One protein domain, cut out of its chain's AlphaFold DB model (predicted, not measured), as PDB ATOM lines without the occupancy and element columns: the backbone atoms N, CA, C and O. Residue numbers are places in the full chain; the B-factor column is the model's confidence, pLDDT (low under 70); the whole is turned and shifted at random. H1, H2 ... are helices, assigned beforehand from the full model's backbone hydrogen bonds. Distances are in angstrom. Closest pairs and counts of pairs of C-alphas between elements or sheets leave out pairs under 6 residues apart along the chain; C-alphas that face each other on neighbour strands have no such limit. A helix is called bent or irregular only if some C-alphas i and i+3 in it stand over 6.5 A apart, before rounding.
ATOM      1  N   GLN A  17      97.080  43.489 -14.033       71.12
ATOM      2  CA  GLN A  17      96.533  43.854 -12.721       71.12
ATOM      3  C   GLN A  17      96.834  42.812 -11.637       71.12
ATOM      4  O   GLN A  17      97.209  43.161 -10.519       71.12
ATOM      5  N   PHE A  18      96.767  41.522 -11.973       73.62
ATOM      6  CA  PHE A  18      97.061  40.461 -11.008       73.62
ATOM      7  C   PHE A  18      98.542  40.446 -10.595       73.62
ATOM      8  O   PHE A  18      98.874  40.350  -9.415       73.62
ATOM      9  N   SER A  19      99.449  40.635 -11.562       78.94
ATOM     10  CA  SER A  19     100.889  40.698 -11.288       78.94
ATOM     11  C   SER A  19     101.266  41.904 -10.428       78.94
ATOM     12  O   SER A  19     102.164  41.788  -9.596       78.94
ATOM     13  N   SER A  20     100.606  43.055 -10.611       86.25
ATOM     14  CA  SER A  20     100.871  44.236  -9.784       86.25
ATOM     15  C   SER A  20     100.378  44.067  -8.348       86.25
ATOM     16  O   SER A  20     101.059  44.515  -7.430       86.25
ATOM     17  N   LEU A  21      99.245  43.389  -8.135       87.69
ATOM     18  CA  LEU A  21      98.721  43.128  -6.791       87.69
ATOM     19  C   LEU A  21      99.619  42.164  -6.012       87.69
ATOM     20  O   LEU A  21      99.965  42.443  -4.867       87.69
ATOM     21  N   LEU A  22     100.072  41.076  -6.646       86.06
ATOM     22  CA  LEU A  22     101.022  40.150  -6.025       86.06
ATOM     23  C   LEU A  22     102.345  40.834  -5.674       86.06
ATOM     24  O   LEU A  22     102.866  40.633  -4.580       86.06
ATOM     25  N   LEU A  23     102.866  41.670  -6.576       87.62
ATOM     26  CA  LEU A  23     104.094  42.415  -6.321       87.62
ATOM     27  C   LEU A  23     103.912  43.420  -5.179       87.62
ATOM     28  O   LEU A  23     104.778  43.516  -4.318       87.62
ATOM     29  N   SER A  24     102.782  44.129  -5.139       91.81
ATOM     30  CA  SER A  24     102.457  45.060  -4.053       91.81
ATOM     31  C   SER A  24     102.397  44.344  -2.700       91.81
ATOM     32  O   SER A  24     103.060  44.756  -1.750       91.81
ATOM     33  N   ASN A  25     101.690  43.213  -2.633       90.50
ATOM     34  CA  ASN A  25     101.577  42.404  -1.417       90.50
ATOM     35  C   ASN A  25     102.930  41.835  -0.973       90.50
ATOM     36  O   ASN A  25     103.243  41.831   0.217       90.50
ATOM     37  N   PHE A  26     103.764  41.406  -1.923       88.12
ATOM     38  CA  PHE A  26     105.122  40.956  -1.630       88.12
ATOM     39  C   PHE A  26     105.987  42.087  -1.062       88.12
ATOM     40  O   PHE A  26     106.653  41.908  -0.045       88.12
ATOM     41  N   MET A  27     105.941  43.277  -1.665       90.50
ATOM     42  CA  MET A  27     106.689  44.442  -1.182       90.50
ATOM     43  C   MET A  27     106.202  44.908   0.197       90.50
ATOM     44  O   MET A  27     107.021  45.312   1.027       90.50
ATOM     45  N   LEU A  28     104.899  44.808   0.476       92.81
ATOM     46  CA  LEU A  28     104.322  45.092   1.792       92.81
ATOM     47  C   LEU A  28     104.834  44.105   2.850       92.81
ATOM     48  O   LEU A  28     105.264  44.522   3.924       92.81
ATOM     49  N   PHE A  29     104.869  42.813   2.523       87.81
ATOM     50  CA  PHE A  29     105.435  41.777   3.387       87.81
ATOM     51  C   PHE A  29     106.930  42.004   3.657       87.81
ATOM     52  O   PHE A  29     107.365  41.964   4.807       87.81
ATOM     53  N   CYS A  30     107.717  42.326   2.624       86.12
ATOM     54  CA  CYS A  30     109.128  42.679   2.791       86.12
ATOM     55  C   CYS A  30     109.303  43.902   3.697       86.12
ATOM     56  O   CYS A  30     110.163  43.897   4.576       86.12
ATOM     57  N   SER A  31     108.469  44.925   3.519       90.94
ATOM     58  CA  SER A  31     108.500  46.131   4.351       90.94
ATOM     59  C   SER A  31     108.155  45.818   5.808       90.94
ATOM     60  O   SER A  31     108.829  46.312   6.706       90.94
ATOM     61  N   TYR A  32     107.174  44.943   6.058       93.00
ATOM     62  CA  TYR A  32     106.797  44.500   7.403       93.00
ATOM     63  C   TYR A  32     107.926  43.745   8.116       93.00
ATOM     64  O   TYR A  32     108.198  44.004   9.292       93.00
ATOM     65  N   ILE A  33     108.614  42.847   7.402       91.06
ATOM     66  CA  ILE A  33     109.762  42.116   7.954       91.06
ATOM     67  C   ILE A  33     110.905  43.083   8.267       91.06
ATOM     68  O   ILE A  33     111.495  42.986   9.336       91.06
ATOM     69  N   VAL A  34     111.213  44.018   7.363       89.50
ATOM     70  CA  VAL A  34     112.330  44.963   7.531       89.50
ATOM     71  C   VAL A  34     112.051  45.998   8.624       89.50
ATOM     72  O   VAL A  34     112.971  46.379   9.342       89.50
ATOM     73  N   TYR A  35     110.798  46.432   8.785       95.12
ATOM     74  CA  TYR A  35     110.415  47.411   9.807       95.12
ATOM     75  C   TYR A  35     110.563  46.865  11.233       95.12
ATOM     76  O   TYR A  35     110.804  47.620  12.171       95.12
ATOM     77  N   ASN A  36     110.457  45.547  11.396       92.12
ATOM     78  CA  ASN A  36     110.594  44.891  12.685       92.12
ATOM     79  C   ASN A  36     111.975  44.230  12.794       92.12
ATOM     80  O   ASN A  36     112.156  43.111  12.304       92.12
ATOM     81  N   PRO A  37     112.952  44.854  13.476       91.44
ATOM     82  CA  PRO A  37     114.327  44.353  13.519       91.44
ATOM     83  C   PRO A  37     114.437  42.936  14.106       91.44
ATOM     84  O   PRO A  37     115.323  42.181  13.711       91.44
ATOM     85  N   LEU A  38     113.515  42.549  14.997       93.38
ATOM     86  CA  LEU A  38     113.430  41.190  15.541       93.38
ATOM     87  C   LEU A  38     112.947  40.172  14.500       93.38
ATOM     88  O   LEU A  38     113.546  39.111  14.361       93.38
ATOM     89  N   TYR A  39     111.903  40.475  13.724       93.31
ATOM     90  CA  TYR A  39     111.459  39.562  12.663       93.31
ATOM     91  C   TYR A  39     112.494  39.457  11.548       93.31
ATOM     92  O   TYR A  39     112.716  38.368  11.023       93.31
ATOM     93  N   PHE A  40     113.173  40.557  11.227       92.50
ATOM     94  CA  PHE A  40     114.274  40.545  10.275       92.50
ATOM     95  C   PHE A  40     115.440  39.664  10.744       92.50
ATOM     96  O   PHE A  40     115.963  38.870   9.959       92.50
ATOM     97  N   SER A  41     115.834  39.750  12.018       93.69
ATOM     98  CA  SER A  41     116.915  38.918  12.558       93.69
ATOM     99  C   SER A  41     116.531  37.437  12.611       93.69
ATOM    100  O   SER A  41     117.332  36.599  12.195       93.69
ATOM    101  N   TYR A  42     115.294  37.107  13.001       95.19
ATOM    102  CA  TYR A  42     114.765  35.743  12.902       95.19
ATOM    103  C   TYR A  42     114.749  35.246  11.456       95.19
ATOM    104  O   TYR A  42     115.209  34.142  11.182       95.19
ATOM    105  N   PHE A  43     114.284  36.064  10.512       92.44
ATOM    106  CA  PHE A  43     114.264  35.710   9.095       92.44
ATOM    107  C   PHE A  43     115.672  35.417   8.562       92.44
ATOM    108  O   PHE A  43     115.869  34.419   7.871       92.44
ATOM    109  N   ILE A  44     116.674  36.227   8.920       92.88
ATOM    110  CA  ILE A  44     118.076  35.982   8.551       92.88
ATOM    111  C   ILE A  44     118.613  34.711   9.211       92.88
ATOM    112  O   ILE A  44     119.278  33.918   8.544       92.88
ATOM    113  N   PHE A  45     118.327  34.497  10.493       96.44
ATOM    114  CA  PHE A  45     118.788  33.318  11.223       96.44
ATOM    115  C   PHE A  45     118.195  32.023  10.654       96.44
ATOM    116  O   PHE A  45     118.903  31.030  10.485       96.44
ATOM    117  N   PHE A  46     116.910  32.046  10.295       95.25
ATOM    118  CA  PHE A  46     116.210  30.900   9.720       95.25
ATOM    119  C   PHE A  46     116.374  30.765   8.206       95.25
ATOM    120  O   PHE A  46     116.082  29.701   7.660       95.25
ATOM    121  N   SER A  47     116.894  31.787   7.526       93.06
ATOM    122  CA  SER A  47     117.127  31.810   6.080       93.06
ATOM    123  C   SER A  47     117.784  30.530   5.539       93.06
ATOM    124  O   SER A  47     117.243  29.961   4.591       93.06
ATOM    125  N   PRO A  48     118.853  29.967   6.142       93.62
ATOM    126  CA  PRO A  48     119.459  28.729   5.649       93.62
ATOM    127  C   PRO A  48     118.491  27.539   5.653       93.62
ATOM    128  O   PRO A  48     118.525  26.709   4.745       93.62
ATOM    129  N   TYR A  49     117.610  27.462   6.651       95.62
ATOM    130  CA  TYR A  49     116.603  26.408   6.774       95.62
ATOM    131  C   TYR A  49     115.439  26.645   5.817       95.62
ATOM    132  O   TYR A  49     115.009  25.706   5.152       95.62
ATOM    133  N   LEU A  50     114.994  27.896   5.673       89.62
ATOM    134  CA  LEU A  50     113.982  28.276   4.689       89.62
ATOM    135  C   LEU A  50     114.463  27.960   3.272       89.62
ATOM    136  O   LEU A  50     113.750  27.297   2.529       89.62
ATOM    137  N   PHE A  51     115.694  28.324   2.907       88.44
ATOM    138  CA  PHE A  51     116.283  27.967   1.613       88.44
ATOM    139  C   PHE A  51     116.399  26.458   1.418       88.44
ATOM    140  O   PHE A  51     116.208  25.971   0.304       88.44
ATOM    141  N   LYS A  52     116.682  25.704   2.483       92.88
ATOM    142  CA  LYS A  52     116.714  24.243   2.431       92.88
ATOM    143  C   LYS A  52     115.322  23.675   2.143       92.88
ATOM    144  O   LYS A  52     115.185  22.859   1.240       92.88
ATOM    145  N   VAL A  53     114.294  24.170   2.831       92.25
ATOM    146  CA  VAL A  53     112.885  23.812   2.600       92.25
ATOM    147  C   VAL A  53     112.438  24.211   1.191       92.25
ATOM    148  O   VAL A  53     111.891  23.378   0.479       92.25
ATOM    149  N   PHE A  54     112.756  25.420   0.727       85.44
ATOM    150  CA  PHE A  54     112.485  25.848  -0.649       85.44
ATOM    151  C   PHE A  54     113.231  25.009  -1.687       85.44
ATOM    152  O   PHE A  54     112.685  24.746  -2.751       85.44
ATOM    153  N   SER A  55     114.446  24.543  -1.395       89.38
ATOM    154  CA  SER A  55     115.188  23.647  -2.290       89.38
ATOM    155  C   SER A  55     114.546  22.261  -2.362       89.38
ATOM    156  O   SER A  55     114.486  21.680  -3.440       89.38
ATOM    157  N   PHE A  56     114.019  21.748  -1.246       91.94
ATOM    158  CA  PHE A  56     113.242  20.503  -1.226       91.94
ATOM    159  C   PHE A  56     111.888  20.649  -1.923       91.94
ATOM    160  O   PHE A  56     111.449  19.742  -2.626       91.94
ATOM    161  N   LEU A  57     111.242  21.801  -1.762       87.31
ATOM    162  CA  LEU A  57     109.975  22.118  -2.405       87.31
ATOM    163  C   LEU A  57     110.149  22.524  -3.864       87.31
ATOM    164  O   LEU A  57     109.173  22.499  -4.590       87.31
ATOM    165  N   SER A  58     111.342  22.899  -4.323       91.38
ATOM    166  CA  SER A  58     111.540  23.392  -5.690       91.38
ATOM    167  C   SER A  58     111.185  22.343  -6.751       91.38
ATOM    168  O   SER A  58     110.419  22.690  -7.651       91.38
ATOM    169  N   PRO A  59     111.631  21.075  -6.652       92.56
ATOM    170  CA  PRO A  59     111.152  20.014  -7.534       92.56
ATOM    171  C   PRO A  59     109.635  19.830  -7.448       92.56
ATOM    172  O   PRO A  59     108.971  19.753  -8.477       92.56
ATOM    173  N   LEU A  60     109.078  19.839  -6.230       90.12
ATOM    174  CA  LEU A  60     107.643  19.675  -6.004       90.12
ATOM    175  C   LEU A  60     106.848  20.804  -6.678       90.12
ATOM    176  O   LEU A  60     105.966  20.546  -7.487       90.12
ATOM    177  N   PHE A  61     107.226  22.054  -6.429       86.50
ATOM    178  CA  PHE A  61     106.625  23.260  -6.983       86.50
ATOM    179  C   PHE A  61     106.771  23.332  -8.505       86.50
ATOM    180  O   PHE A  61     105.844  23.732  -9.208       86.50
ATOM    181  N   ALA A  62     107.918  22.919  -9.047       91.62
ATOM    182  CA  ALA A  62     108.111  22.832 -10.488       91.62
ATOM    183  C   ALA A  62     107.159  21.799 -11.107       91.62
ATOM    184  O   ALA A  62     106.496  22.100 -12.094       91.62
ATOM    185  N   THR A  63     107.026  20.612 -10.507       93.69
ATOM    186  CA  THR A  63     106.107  19.583 -11.020       93.69
ATOM    187  C   THR A  63     104.640  19.980 -10.883       93.69
ATOM    188  O   THR A  63     103.875  19.771 -11.821       93.69
ATOM    189  N   THR A  64     104.236  20.608  -9.774       90.31
ATOM    190  CA  THR A  64     102.850  21.056  -9.583       90.31
ATOM    191  C   THR A  64     102.509  22.214 -10.509       90.31
ATOM    192  O   THR A  64     101.458  22.183 -11.139       90.31
ATOM    193  N   SER A  65     103.396  23.199 -10.669       87.38
ATOM    194  CA  SER A  65     103.176  24.300 -11.616       87.38
ATOM    195  C   SER A  65     103.123  23.814 -13.064       87.38
ATOM    196  O   SER A  65     102.263  24.267 -13.815       87.38
ATOM    197  N   LEU A  66     103.977  22.863 -13.452       89.25
ATOM    198  CA  LEU A  66     103.973  22.284 -14.796       89.25
ATOM    199  C   LEU A  66     102.733  21.414 -15.034       89.25
ATOM    200  O   LEU A  66     102.156  21.483 -16.112       89.25
ATOM    201  N   SER A  67     102.278  20.677 -14.018       89.38
ATOM    202  CA  SER A  67     101.018  19.930 -14.052       89.38
ATOM    203  C   SER A  67      99.813  20.863 -14.202       89.38
ATOM    204  O   SER A  67      99.023  20.699 -15.124       89.38
ATOM    205  N   VAL A  68      99.712  21.916 -13.384       89.56
ATOM    206  CA  VAL A  68      98.635  22.919 -13.487       89.56
ATOM    207  C   VAL A  68      98.666  23.628 -14.840       89.56
ATOM    208  O   VAL A  68      97.616  23.839 -15.440       89.56
ATOM    209  N   LEU A  69      99.852  23.964 -15.357       82.88
ATOM    210  CA  LEU A  69      99.991  24.523 -16.702       82.88
ATOM    211  C   LEU A  69      99.554  23.526 -17.777       82.88
ATOM    212  O   LEU A  69      98.861  23.940 -18.697       82.88
ATOM    213  N   ALA A  70      99.905  22.244 -17.656       87.81
ATOM    214  CA  ALA A  70      99.482  21.198 -18.584       87.81
ATOM    215  C   ALA A  70      97.952  21.042 -18.586       87.81
ATOM    216  O   ALA A  70      97.331  21.113 -19.647       87.81
ATOM    217  N   PHE A  71      97.329  20.950 -17.408       85.31
ATOM    218  CA  PHE A  71      95.870  20.954 -17.270       85.31
ATOM    219  C   PHE A  71      95.250  22.210 -17.878       85.31
ATOM    220  O   PHE A  71      94.305  22.117 -18.653       85.31
ATOM    221  N   PHE A  72      95.811  23.387 -17.601       76.94
ATOM    222  CA  PHE A  72      95.315  24.637 -18.169       76.94
ATOM    223  C   PHE A  72      95.474  24.690 -19.694       76.94
ATOM    224  O   PHE A  72      94.621  25.253 -20.374       76.94
ATOM    225  N   THR A  73      96.537  24.109 -20.258       81.00
ATOM    226  CA  THR A  73      96.702  24.014 -21.715       81.00
ATOM    227  C   THR A  73      95.706  23.055 -22.351       81.00
ATOM    228  O   THR A  73      95.185  23.385 -23.411       81.00
ATOM    229  N   VAL A  74      95.390  21.930 -21.701       82.25
ATOM    230  CA  VAL A  74      94.366  20.981 -22.168       82.25
ATOM    231  C   VAL A  74      92.984  21.632 -22.116       82.25
ATOM    232  O   VAL A  74      92.315  21.707 -23.143       82.25
ATOM    233  N   LEU A  75      92.618  22.232 -20.978       76.56
ATOM    234  CA  LEU A  75      91.356  22.965 -20.815       76.56
ATOM    235  C   LEU A  75      91.225  24.119 -21.818       76.56
ATOM    236  O   LEU A  75      90.162  24.356 -22.379       76.56
ATOM    237  N   ARG A  76      92.315  24.850 -22.080       73.56
ATOM    238  CA  ARG A  76      92.309  25.934 -23.070       73.56
ATOM    239  C   ARG A  76      92.192  25.418 -24.504       73.56
ATOM    240  O   ARG A  76      91.637  26.132 -25.334       73.56
TER     241      ARG A  76
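This is residues 17 to 76 of the 339 residues of an uncharacterized protein of Hibiscus syriacus (UniProt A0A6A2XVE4). The model is an open, flat U of helices: H1 makes one arm, the short H2a turns the corner at the closed end, and the long, kinked H2b folds back as the other arm, with an empty gap between H1 and H2b. The printed part has 60 residues with two named helices, H1 then H2, of which H2 is bent into the arms H2a and H2b; there is no named strand, and the class is all helix. The whole is only just extended, close to loose, with a radius of gyration of the C-alphas of 16.1 A, and flat, spanning 47 by 31 by 7 A.

H1, residues 17 to 35, is joined by a tight link of one residue, Asn 36, to H2, residues 37 to 76. By its hydrogen bonds H2 was assigned as one helix, but it is bent: C-alphas 45 and 48 are 7.3 A apart. Its arms are H2a, residues 37 to 45, and H2b, residues 48 to 76. H1 and H2a touch only at the corner by their link, H1 with residues 33 to 34 alone; their closest C-alphas, those of Ile 33 and Phe 40, are 5.3 A apart. Their lines are about perpendicular, at 78 degrees. H2a and H2b are also about perpendicular, at 86 degrees. H2b has a kink of 42 degrees near residue 59 and is irregular, with C-alphas 56 and 59 6.7 A apart. H1 and H2b are apart. Every O i to N i+4 pair is within hydrogen-bond range in H1 and H2a, and 23 of 25 are in H2b.

H1 begins at C-alpha 17 (96.533, 43.854, -12.721) and is 26.7 A long. H2a begins at C-alpha 37 (114.327, 44.353, 13.519) and is 12.1 A long. H2b, 39.6 A long, ends at C-alpha 76 (92.309, 25.934, -23.070).

The two C-alphas farthest apart, those of Pro 37 and Val 74, are 47.1 A apart. Residues 17 to 29 of H1 and 44 to 76 of H2 stand free. The printed part has no cut, and no printed residue is under 70 in pLDDT.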